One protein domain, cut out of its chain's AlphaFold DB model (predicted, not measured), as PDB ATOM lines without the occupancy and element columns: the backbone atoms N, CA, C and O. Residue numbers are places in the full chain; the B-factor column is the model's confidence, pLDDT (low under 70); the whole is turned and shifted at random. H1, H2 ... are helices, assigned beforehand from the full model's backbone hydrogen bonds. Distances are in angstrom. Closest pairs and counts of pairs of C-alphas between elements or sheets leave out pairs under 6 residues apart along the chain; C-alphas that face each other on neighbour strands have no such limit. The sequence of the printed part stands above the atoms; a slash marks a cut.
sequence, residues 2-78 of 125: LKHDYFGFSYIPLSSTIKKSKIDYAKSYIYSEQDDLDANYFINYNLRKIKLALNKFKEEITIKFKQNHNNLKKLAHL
ATOM      1  N   LEU A   2     -10.916  37.319 -23.556       64.81
ATOM      2  CA  LEU A   2     -11.499  38.147 -24.635       64.81
ATOM      3  C   LEU A   2     -13.034  38.093 -24.722       64.81
ATOM      4  O   LEU A   2     -13.663  39.102 -24.987       64.81
ATOM      5  N   LYS A   3     -13.633  36.938 -24.416       72.81
ATOM      6  CA  LYS A   3     -15.096  36.763 -24.341       72.81
ATOM      7  C   LYS A   3     -15.757  37.493 -23.150       72.81
ATOM      8  O   LYS A   3     -16.972  37.516 -23.060       72.81
ATOM      9  N   HIS A   4     -14.966  38.021 -22.217       78.44
ATOM     10  CA  HIS A   4     -15.445  38.629 -20.968       78.44
ATOM     11  C   HIS A   4     -14.916  40.067 -20.813       78.44
ATOM     12  O   HIS A   4     -14.536  40.461 -19.718       78.44
ATOM     13  N   ASP A   5     -14.771  40.804 -21.917       76.19
ATOM     14  CA  ASP A   5     -14.356  42.219 -21.955       76.19
ATOM     15  C   ASP A   5     -12.978  42.564 -21.355       76.19
ATOM     16  O   ASP A   5     -12.597  43.728 -21.245       76.19
ATOM     17  N   TYR A   6     -12.132  41.566 -21.083       79.62
ATOM     18  CA  TYR A   6     -10.735  41.777 -20.676       79.62
ATOM     19  C   TYR A   6      -9.800  41.958 -21.883       79.62
ATOM     20  O   TYR A   6      -8.741  41.329 -21.962       79.62
ATOM     21  N   PHE A   7     -10.177  42.801 -22.848       79.19
ATOM     22  CA  PHE A   7      -9.413  42.999 -24.089       79.19
ATOM     23  C   PHE A   7      -7.981  43.492 -23.839       79.19
ATOM     24  O   PHE A   7      -7.035  42.984 -24.444       79.19
ATOM     25  N   GLY A   8      -7.798  44.402 -22.873       78.69
ATOM     26  CA  GLY A   8      -6.484  44.932 -22.483       78.69
ATOM     27  C   GLY A   8      -5.482  43.860 -22.043       78.69
ATOM     28  O   GLY A   8      -4.272  44.064 -22.117       78.69
ATOM     29  N   PHE A   9      -5.970  42.683 -21.647       84.12
ATOM     30  CA  PHE A   9      -5.123  41.573 -21.242       84.12
ATOM     31  C   PHE A   9      -4.333  40.950 -22.400       84.12
ATOM     32  O   PHE A   9      -3.277  40.367 -22.171       84.12
ATOM     33  N   SER A  10      -4.803  41.113 -23.643       83.75
ATOM     34  CA  SER A  10      -4.102  40.640 -24.847       83.75
ATOM     35  C   SER A  10      -2.729  41.289 -25.054       83.75
ATOM     36  O   SER A  10      -1.857  40.688 -25.676       83.75
ATOM     37  N   TYR A  11      -2.512  42.478 -24.487       86.38
ATOM     38  CA  TYR A  11      -1.257  43.223 -24.607       86.38
ATOM     39  C   TYR A  11      -0.262  42.919 -23.482       86.38
ATOM     40  O   TYR A  11       0.885  43.361 -23.534       86.38
ATOM     41  N   ILE A  12      -0.679  42.171 -22.458       90.62
ATOM     42  CA  ILE A  12       0.170  41.851 -21.312       90.62
ATOM     43  C   ILE A  12       1.020  40.622 -21.654       90.62
ATOM     44  O   ILE A  12       0.469  39.570 -21.989       90.62
ATOM     45  N   PRO A  13       2.356  40.676 -21.498       89.00
ATOM     46  CA  PRO A  13       3.249  39.584 -21.875       89.00
ATOM     47  C   PRO A  13       3.272  38.454 -20.822       89.00
ATOM     48  O   PRO A  13       4.327  38.082 -20.296       89.00
ATOM     49  N   LEU A  14       2.110  37.875 -20.502       93.12
ATOM     50  CA  LEU A  14       1.961  36.819 -19.493       93.12
ATOM     51  C   LEU A  14       2.756  35.556 -19.846       93.12
ATOM     52  O   LEU A  14       3.449  35.000 -18.992       93.12
ATOM     53  N   SER A  15       2.718  35.135 -21.112       91.75
ATOM     54  CA  SER A  15       3.439  33.951 -21.596       91.75
ATOM     55  C   SER A  15       4.941  34.046 -21.326       91.75
ATOM     56  O   SER A  15       5.551  33.079 -20.873       91.75
ATOM     57  N   SER A  16       5.534  35.230 -21.508       91.69
ATOM     58  CA  SER A  16       6.947  35.478 -21.202       91.69
ATOM     59  C   SER A  16       7.254  35.296 -19.711       91.69
ATOM     60  O   SER A  16       8.306  34.770 -19.348       91.69
ATOM     61  N   THR A  17       6.312  35.675 -18.845       93.50
ATOM     62  CA  THR A  17       6.444  35.576 -17.389       93.50
ATOM     63  C   THR A  17       6.335  34.126 -16.923       93.50
ATOM     64  O   THR A  17       7.139  33.697 -16.101       93.50
ATOM     65  N   ILE A  18       5.414  33.348 -17.500       94.75
ATOM     66  CA  ILE A  18       5.282  31.906 -17.238       94.75
ATOM     67  C   ILE A  18       6.493  31.142 -17.788       94.75
ATOM     68  O   ILE A  18       7.062  30.305 -17.092       94.75
ATOM     69  N   LYS A  19       6.953  31.469 -19.004       95.12
ATOM     70  CA  LYS A  19       8.128  30.847 -19.640       95.12
ATOM     71  C   LYS A  19       9.412  31.034 -18.825       95.12
ATOM     72  O   LYS A  19      10.303  30.194 -18.911       95.12
ATOM     73  N   LYS A  20       9.517  32.108 -18.038       94.81
ATOM     74  CA  LYS A  20      10.640  32.341 -17.113       94.81
ATOM     75  C   LYS A  20      10.562  31.492 -15.836       94.81
ATOM     76  O   LYS A  20      11.565  31.360 -15.152       94.81
ATOM     77  N   SER A  21       9.411  30.895 -15.529       95.44
ATOM     78  CA  SER A  21       9.190  30.052 -14.346       95.44
ATOM     79  C   SER A  21       8.521  28.724 -14.699       95.44
ATOM     80  O   SER A  21       7.540  28.321 -14.076       95.44
ATOM     81  N   LYS A  22       9.048  28.039 -15.720       95.19
ATOM     82  CA  LYS A  22       8.518  26.747 -16.194       95.19
ATOM     83  C   LYS A  22       8.467  25.682 -15.099       95.19
ATOM     84  O   LYS A  22       7.517  24.913 -15.063       95.19
ATOM     85  N   ILE A  23       9.467  25.652 -14.214       96.88
ATOM     86  CA  ILE A  23       9.532  24.678 -13.114       96.88
ATOM     87  C   ILE A  23       8.374  24.905 -12.137       96.88
ATOM     88  O   ILE A  23       7.670  23.960 -11.804       96.88
ATOM     89  N   ASP A  24       8.129  26.150 -11.727       95.31
ATOM     90  CA  ASP A  24       7.016  26.487 -10.829       95.31
ATOM     91  C   ASP A  24       5.651  26.195 -11.468       95.31
ATOM     92  O   ASP A  24       4.740  25.736 -10.785       95.31
ATOM     93  N   TYR A  25       5.515  26.437 -12.780       96.56
ATOM     94  CA  TYR A  25       4.317  26.067 -13.535       96.56
ATOM     95  C   TYR A  25       4.077  24.555 -13.468       96.56
ATOM     96  O   TYR A  25       2.995  24.126 -13.070       96.56
ATOM     97  N   ALA A  26       5.098  23.753 -13.786       96.12
ATOM     98  CA  ALA A  26       5.014  22.296 -13.735       96.12
ATOM     99  C   ALA A  26       4.692  21.794 -12.319       96.12
ATOM    100  O   ALA A  26       3.799  20.973 -12.152       96.12
ATOM    101  N   LYS A  27       5.349  22.348 -11.292       96.38
ATOM    102  CA  LYS A  27       5.059  22.028  -9.888       96.38
ATOM    103  C   LYS A  27       3.613  22.330  -9.513       96.38
ATOM    104  O   LYS A  27       2.982  21.500  -8.884       96.38
ATOM    105  N   SER A  28       3.078  23.483  -9.920       95.81
ATOM    106  CA  SER A  28       1.689  23.840  -9.606       95.81
ATOM    107  C   SER A  28       0.675  22.854 -10.195       95.81
ATOM    108  O   SER A  28      -0.347  22.594  -9.570       95.81
ATOM    109  N   TYR A  29       0.984  22.275 -11.357       94.81
ATOM    110  CA  TYR A  29       0.178  21.226 -11.977       94.81
ATOM    111  C   TYR A  29       0.326  19.888 -11.232       94.81
ATOM    112  O   TYR A  29      -0.674  19.325 -10.804       94.81
ATOM    113  N   ILE A  30       1.565  19.442 -10.982       96.19
ATOM    114  CA  ILE A  30       1.854  18.186 -10.265       96.19
ATOM    115  C   ILE A  30       1.239  18.186  -8.860       96.19
ATOM    116  O   ILE A  30       0.649  17.194  -8.453       96.19
ATOM    117  N   TYR A  31       1.347  19.294  -8.122       96.06
ATOM    118  CA  TYR A  31       0.746  19.409  -6.791       96.06
ATOM    119  C   TYR A  31      -0.779  19.358  -6.835       96.06
ATOM    120  O   TYR A  31      -1.368  18.788  -5.931       96.06
ATOM    121  N   SER A  32      -1.403  19.874  -7.900       94.25
ATOM    122  CA  SER A  32      -2.851  19.721  -8.075       94.25
ATOM    123  C   SER A  32      -3.216  18.244  -8.275       94.25
ATOM    124  O   SER A  32      -4.143  17.755  -7.650       94.25
ATOM    125  N   GLU A  33      -2.466  17.500  -9.100       93.88
ATOM    126  CA  GLU A  33      -2.726  16.067  -9.331       93.88
ATOM    127  C   GLU A  33      -2.502  15.195  -8.089       93.88
ATOM    128  O   GLU A  33      -3.206  14.207  -7.895       93.88
ATOM    129  N   GLN A  34      -1.522  15.544  -7.257       95.25
ATOM    130  CA  GLN A  34      -1.175  14.782  -6.055       95.25
ATOM    131  C   GLN A  34      -2.100  15.056  -4.861       95.25
ATOM    132  O   GLN A  34      -2.119  14.253  -3.931       95.25
ATOM    133  N   ASP A  35      -2.850  16.159  -4.887       94.12
ATOM    134  CA  ASP A  35      -3.717  16.623  -3.799       94.12
ATOM    135  C   ASP A  35      -5.192  16.571  -4.230       94.12
ATOM    136  O   ASP A  35      -5.857  17.594  -4.344       94.12
ATOM    137  N   ASP A  36      -5.675  15.371  -4.584       94.75
ATOM    138  CA  ASP A  36      -7.070  15.091  -4.983       94.75
ATOM    139  C   ASP A  36      -7.642  16.047  -6.054       94.75
ATOM    140  O   ASP A  36      -8.796  16.468  -6.010       94.75
ATOM    141  N   LEU A  37      -6.810  16.413  -7.037       92.06
ATOM    142  CA  LEU A  37      -7.152  17.377  -8.091       92.06
ATOM    143  C   LEU A  37      -7.458  18.794  -7.563       92.06
ATOM    144  O   LEU A  37      -8.170  19.555  -8.231       92.06
ATOM    145  N   ASP A  38      -6.886  19.198  -6.420       94.81
ATOM    146  CA  ASP A  38      -6.994  20.564  -5.902       94.81
ATOM    147  C   ASP A  38      -6.307  21.566  -6.842       94.81
ATOM    148  O   ASP A  38      -5.102  21.830  -6.805       94.81
ATOM    149  N   ALA A  39      -7.118  22.203  -7.681       93.81
ATOM    150  CA  ALA A  39      -6.671  23.211  -8.629       93.81
ATOM    151  C   ALA A  39      -6.148  24.501  -7.967       93.81
ATOM    152  O   ALA A  39      -5.632  25.379  -8.671       93.81
ATOM    153  N   ASN A  40      -6.268  24.666  -6.645       95.81
ATOM    154  CA  ASN A  40      -5.870  25.885  -5.949       95.81
ATOM    155  C   ASN A  40      -4.378  26.206  -6.140       95.81
ATOM    156  O   ASN A  40      -4.023  27.372  -6.336       95.81
ATOM    157  N   TYR A  41      -3.496  25.199  -6.204       94.50
ATOM    158  CA  TYR A  41      -2.072  25.409  -6.514       94.50
ATOM    159  C   TYR A  41      -1.878  26.045  -7.893       94.50
ATOM    160  O   TYR A  41      -1.151  27.039  -8.033       94.50
ATOM    161  N   PHE A  42      -2.546  25.500  -8.912       94.50
ATOM    162  CA  PHE A  42      -2.461  25.985 -10.285       94.50
ATOM    163  C   PHE A  42      -3.095  27.373 -10.447       94.50
ATOM    164  O   PHE A  42      -2.515  28.259 -11.088       94.50
ATOM    165  N   ILE A  43      -4.252  27.609  -9.826       96.00
ATOM    166  CA  ILE A  43      -4.938  28.908  -9.840       96.00
ATOM    167  C   ILE A  43      -4.071  29.968  -9.153       96.00
ATOM    168  O   ILE A  43      -3.803  31.018  -9.743       96.00
ATOM    169  N   ASN A  44      -3.563  29.688  -7.951       96.69
ATOM    170  CA  ASN A  44      -2.711  30.610  -7.203       96.69
ATOM    171  C   ASN A  44      -1.426  30.946  -7.976       96.69
ATOM    172  O   ASN A  44      -1.044  32.117  -8.093       96.69
ATOM    173  N   TYR A  45      -0.782  29.943  -8.583       96.62
ATOM    174  CA  TYR A  45       0.360  30.171  -9.468       96.62
ATOM    175  C   TYR A  45       0.016  31.165 -10.588       96.62
ATOM    176  O   TYR A  45       0.718  32.167 -10.768       96.62
ATOM    177  N   ASN A  46      -1.077  30.925 -11.319       95.44
ATOM    178  CA  ASN A  46      -1.470  31.775 -12.439       95.44
ATOM    179  C   ASN A  46      -1.808  33.197 -11.975       95.44
ATOM    180  O   ASN A  46      -1.288  34.151 -12.554       95.44
ATOM    181  N   LEU A  47      -2.566  33.371 -10.887       95.69
ATOM    182  CA  LEU A  47      -2.881  34.693 -10.321       95.69
ATOM    183  C   LEU A  47      -1.616  35.489  -9.967       95.69
ATOM    184  O   LEU A  47      -1.501  36.674 -10.298       95.69
ATOM    185  N   ARG A  48      -0.614  34.834  -9.367       96.69
ATOM    186  CA  ARG A  48       0.683  35.460  -9.065       96.69
ATOM    187  C   ARG A  48       1.414  35.901 -10.332       96.69
ATOM    188  O   ARG A  48       1.961  37.006 -10.367       96.69
ATOM    189  N   LYS A  49       1.428  35.072 -11.382       96.31
ATOM    190  CA  LYS A  49       2.080  35.419 -12.659       96.31
ATOM    191  C   LYS A  49       1.341  36.519 -13.409       96.31
ATOM    192  O   LYS A  49       2.001  37.389 -13.970       96.31
ATOM    193  N   ILE A  50       0.014  36.539 -13.347       94.88
ATOM    194  CA  ILE A  50      -0.821  37.620 -13.878       94.88
ATOM    195  C   ILE A  50      -0.469  38.946 -13.201       94.88
ATOM    196  O   ILE A  50      -0.148  39.913 -13.890       94.88
ATOM    197  N   LYS A  51      -0.441  38.986 -11.862       95.12
ATOM    198  CA  LYS A  51      -0.066  40.189 -11.100       95.12
ATOM    199  C   LYS A  51       1.344  40.670 -11.447       95.12
ATOM    200  O   LYS A  51       1.558  41.862 -11.656       95.12
ATOM    201  N   LEU A  52       2.301  39.748 -11.549       95.38
ATOM    202  CA  LEU A  52       3.677  40.074 -11.925       95.38
ATOM    203  C   LEU A  52       3.768  40.650 -13.345       95.38
ATOM    204  O   LEU A  52       4.442  41.658 -13.549       95.38
ATOM    205  N   ALA A  53       3.095  40.031 -14.315       95.12
ATOM    206  CA  ALA A  53       3.091  40.491 -15.701       95.12
ATOM    207  C   ALA A  53       2.435  41.875 -15.834       95.12
ATOM    208  O   ALA A  53       2.974  42.740 -16.519       95.12
ATOM    209  N   LEU A  54       1.329  42.109 -15.118       94.31
ATOM    210  CA  LEU A  54       0.667  43.412 -15.026       94.31
ATOM    211  C   LEU A  54       1.593  44.499 -14.478       94.31
ATOM    212  O   LEU A  54       1.669  45.585 -15.047       94.31
ATOM    213  N   ASN A  55       2.299  44.219 -13.380       94.56
ATOM    214  CA  ASN A  55       3.196  45.195 -12.765       94.56
ATOM    215  C   ASN A  55       4.351  45.565 -13.698       94.56
ATOM    216  O   ASN A  55       4.607  46.748 -13.903       94.56
ATOM    217  N   LYS A  56       4.984  44.565 -14.325       93.25
ATOM    218  CA  LYS A  56       6.051  44.795 -15.311       93.25
ATOM    219  C   LYS A  56       5.560  45.607 -16.501       93.25
ATOM    220  O   LYS A  56       6.197  46.574 -16.893       93.25
ATOM    221  N   PHE A  57       4.391  45.259 -17.029       93.56
ATOM    222  CA  PHE A  57       3.782  45.988 -18.135       93.56
ATOM    223  C   PHE A  57       3.516  47.461 -17.786       93.56
ATOM    224  O   PHE A  57       3.837  48.349 -18.573       93.56
ATOM    225  N   LYS A  58       2.980  47.742 -16.588       93.50
ATOM    226  CA  LYS A  58       2.759  49.119 -16.110       93.50
ATOM    227  C   LYS A  58       4.062  49.909 -16.004       93.50
ATOM    228  O   LYS A  58       4.103  51.073 -16.401       93.50
ATOM    229  N   GLU A  59       5.108  49.290 -15.471       94.81
ATOM    230  CA  GLU A  59       6.429  49.904 -15.345       94.81
ATOM    231  C   GLU A  59       7.024  50.234 -16.721       94.81
ATOM    232  O   GLU A  59       7.392  51.382 -16.978       94.81
ATOM    233  N   GLU A  60       7.016  49.268 -17.642       91.94
ATOM    234  CA  GLU A  60       7.516  49.440 -19.009       91.94
ATOM    235  C   GLU A  60       6.758  50.537 -19.771       91.94
ATOM    236  O   GLU A  60       7.383  51.398 -20.396       91.94
ATOM    237  N   ILE A  61       5.423  50.566 -19.688       93.00
ATOM    238  CA  ILE A  61       4.617  51.633 -20.302       93.00
ATOM    239  C   ILE A  61       4.960  52.992 -19.705       93.00
ATOM    240  O   ILE A  61       5.099  53.967 -20.443       93.00
ATOM    241  N   THR A  62       5.115  53.074 -18.384       95.06
ATOM    242  CA  THR A  62       5.430  54.338 -17.708       95.06
ATOM    243  C   THR A  62       6.781  54.882 -18.165       95.06
ATOM    244  O   THR A  62       6.908  56.081 -18.425       95.06
ATOM    245  N   ILE A  63       7.786  54.011 -18.303       93.81
ATOM    246  CA  ILE A  63       9.104  54.385 -18.825       93.81
ATOM    247  C   ILE A  63       8.984  54.884 -20.268       93.81
ATOM    248  O   ILE A  63       9.434  55.996 -20.558       93.81
ATOM    249  N   LYS A  64       8.323  54.123 -21.151       90.75
ATOM    250  CA  LYS A  64       8.139  54.503 -22.563       90.75
ATOM    251  C   LYS A  64       7.392  55.825 -22.714       90.75
ATOM    252  O   LYS A  64       7.780  56.674 -23.510       90.75
ATOM    253  N   PHE A  65       6.352  56.047 -21.914       91.31
ATOM    254  CA  PHE A  65       5.594  57.295 -21.940       91.31
ATOM    255  C   PHE A  65       6.462  58.495 -21.542       91.31
ATOM    256  O   PHE A  65       6.457  59.518 -22.229       91.31
ATOM    257  N   LYS A  66       7.261  58.363 -20.475       93.25
ATOM    258  CA  LYS A  66       8.206  59.408 -20.047       93.25
ATOM    259  C   LYS A  66       9.269  59.690 -21.110       93.25
ATOM    260  O   LYS A  66       9.570  60.856 -21.359       93.25
ATOM    261  N   GLN A  67       9.820  58.653 -21.742       90.94
ATOM    262  CA  GLN A  67      10.801  58.791 -22.824       90.94
ATOM    263  C   GLN A  67      10.211  59.542 -24.021       90.94
ATOM    264  O   GLN A  67      10.769  60.561 -24.424       90.94
ATOM    265  N   ASN A  68       9.039  59.121 -24.502       89.25
ATOM    266  CA  ASN A  68       8.327  59.780 -25.599       89.25
ATOM    267  C   ASN A  68       8.024  61.244 -25.300       89.25
ATOM    268  O   ASN A  68       8.296  62.125 -26.111       89.25
ATOM    269  N   HIS A  69       7.515  61.528 -24.105       89.94
ATOM    270  CA  HIS A  69       7.238  62.893 -23.688       89.94
ATOM    271  C   HIS A  69       8.512  63.757 -23.642       89.94
ATOM    272  O   HIS A  69       8.507  64.893 -24.114       89.94
ATOM    273  N   ASN A  70       9.621  63.225 -23.122       91.06
ATOM    274  CA  ASN A  70      10.893  63.947 -23.078       91.06
ATOM    275  C   ASN A  70      11.479  64.184 -24.476       91.06
ATOM    276  O   ASN A  70      12.002  65.265 -24.741       91.06
ATOM    277  N   ASN A  71      11.373  63.209 -25.377       90.00
ATOM    278  CA  ASN A  71      11.803  63.357 -26.764       90.00
ATOM    279  C   ASN A  71      10.978  64.426 -27.485       90.00
ATOM    280  O   ASN A  71      11.546  65.344 -28.070       90.00
ATOM    281  N   LEU A  72       9.649  64.379 -27.374       88.25
ATOM    282  CA  LEU A  72       8.770  65.389 -27.968       88.25
ATOM    283  C   LEU A  72       9.042  66.794 -27.414       88.25
ATOM    284  O   LEU A  72       9.041  67.754 -28.182       88.25
ATOM    285  N   LYS A  73       9.352  66.923 -26.117       89.81
ATOM    286  CA  LYS A  73       9.790  68.195 -25.522       89.81
ATOM    287  C   LYS A  73      11.077  68.731 -26.151       89.81
ATOM    288  O   LYS A  73      11.142  69.918 -26.443       89.81
ATOM    289  N   LYS A  74      12.078  67.880 -26.409       88.75
ATOM    290  CA  LYS A  74      13.319  68.294 -27.096       88.75
ATOM    291  C   LYS A  74      13.054  68.805 -28.515       88.75
ATOM    292  O   LYS A  74      13.753  69.694 -28.983       88.75
ATOM    293  N   LEU A  75      12.027  68.272 -29.178       89.25
ATOM    294  CA  LEU A  75      11.615  68.681 -30.522       89.25
ATOM    295  C   LEU A  75      10.689  69.909 -30.527       89.25
ATOM    296  O   LEU A  75      10.345  70.396 -31.600       89.25
ATOM    297  N   ALA A  76      10.257  70.415 -29.365       87.38
ATOM    298  CA  ALA A  76       9.246  71.470 -29.282       87.38
ATOM    299  C   ALA A  76       9.711  72.807 -29.880       87.38
ATOM    300  O   ALA A  76       8.901  73.516 -30.469       87.38
ATOM    301  N   HIS A  77      11.005  73.117 -29.761       87.62
ATOM    302  CA  HIS A  77      11.611  74.339 -30.301       87.62
ATOM    303  C   HIS A  77      11.879  74.275 -31.808       87.62
ATOM    304  O   HIS A  77      12.179  75.294 -32.422       87.62
ATOM    305  N   LEU A  78      11.789  73.085 -32.405       88.69
ATOM    306  CA  LEU A  78      11.941  72.922 -33.840       88.69
ATOM    307  C   LEU A  78      10.613  73.255 -34.518       88.69
ATOM    308  O   LEU A  78       9.545  72.814 -34.083       88.69
TER     309      LEU A  78
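This is residues 2 to 78 of the 125 residues of an uncharacterized protein of Candidatus Gracilibacteria bacterium (UniProt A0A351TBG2). One long helix, H4, makes the length; H3 folds back along its beginning as a lopsided hairpin, and short H2 crosses it farther on. Residues 59 to 78 stick out beyond, residues 3 to 8 sideways. The printed part, 77 residues with four named helices, H1 to H4 in order, is all helix and extended: radius of gyration of the C-alphas 18.5 A, spans 67 by 28 by 13 A.

Start at H4, residues 40 to 74. Its residues 40 to 45 alone touch H3, residues 22 to 34, a hairpin running opposite ways at a shallow tilt of 24 degrees; look at their closest C-alphas, Ser 28 and Phe 42, 4.7 A apart. Residues 49 to 53 alone touch H2, residues 14 to 19, at a steep 63 degrees; the closest C-alphas, Leu 14 and Ala 53, are 5.4 A apart. H1, residues 7 to 11, is near H4. Every O i to N i+4 pair is within hydrogen-bond range in H2, H3 and H4; H1 has 0 of 1, but 2 of 2 O i to N i+3.

Find C-alpha 40 at (-5.870, 25.885, -5.949); H4 runs 51.1 A to C-alpha 74 at (13.319, 68.294, -27.096). H3 measures 18.4 A.

The farthest C-alphas, Asp 36 and Leu 78, are 67.4 A apart. The printed part has no cut, its links are tight, and residue 2 alone has pLDDT under 70.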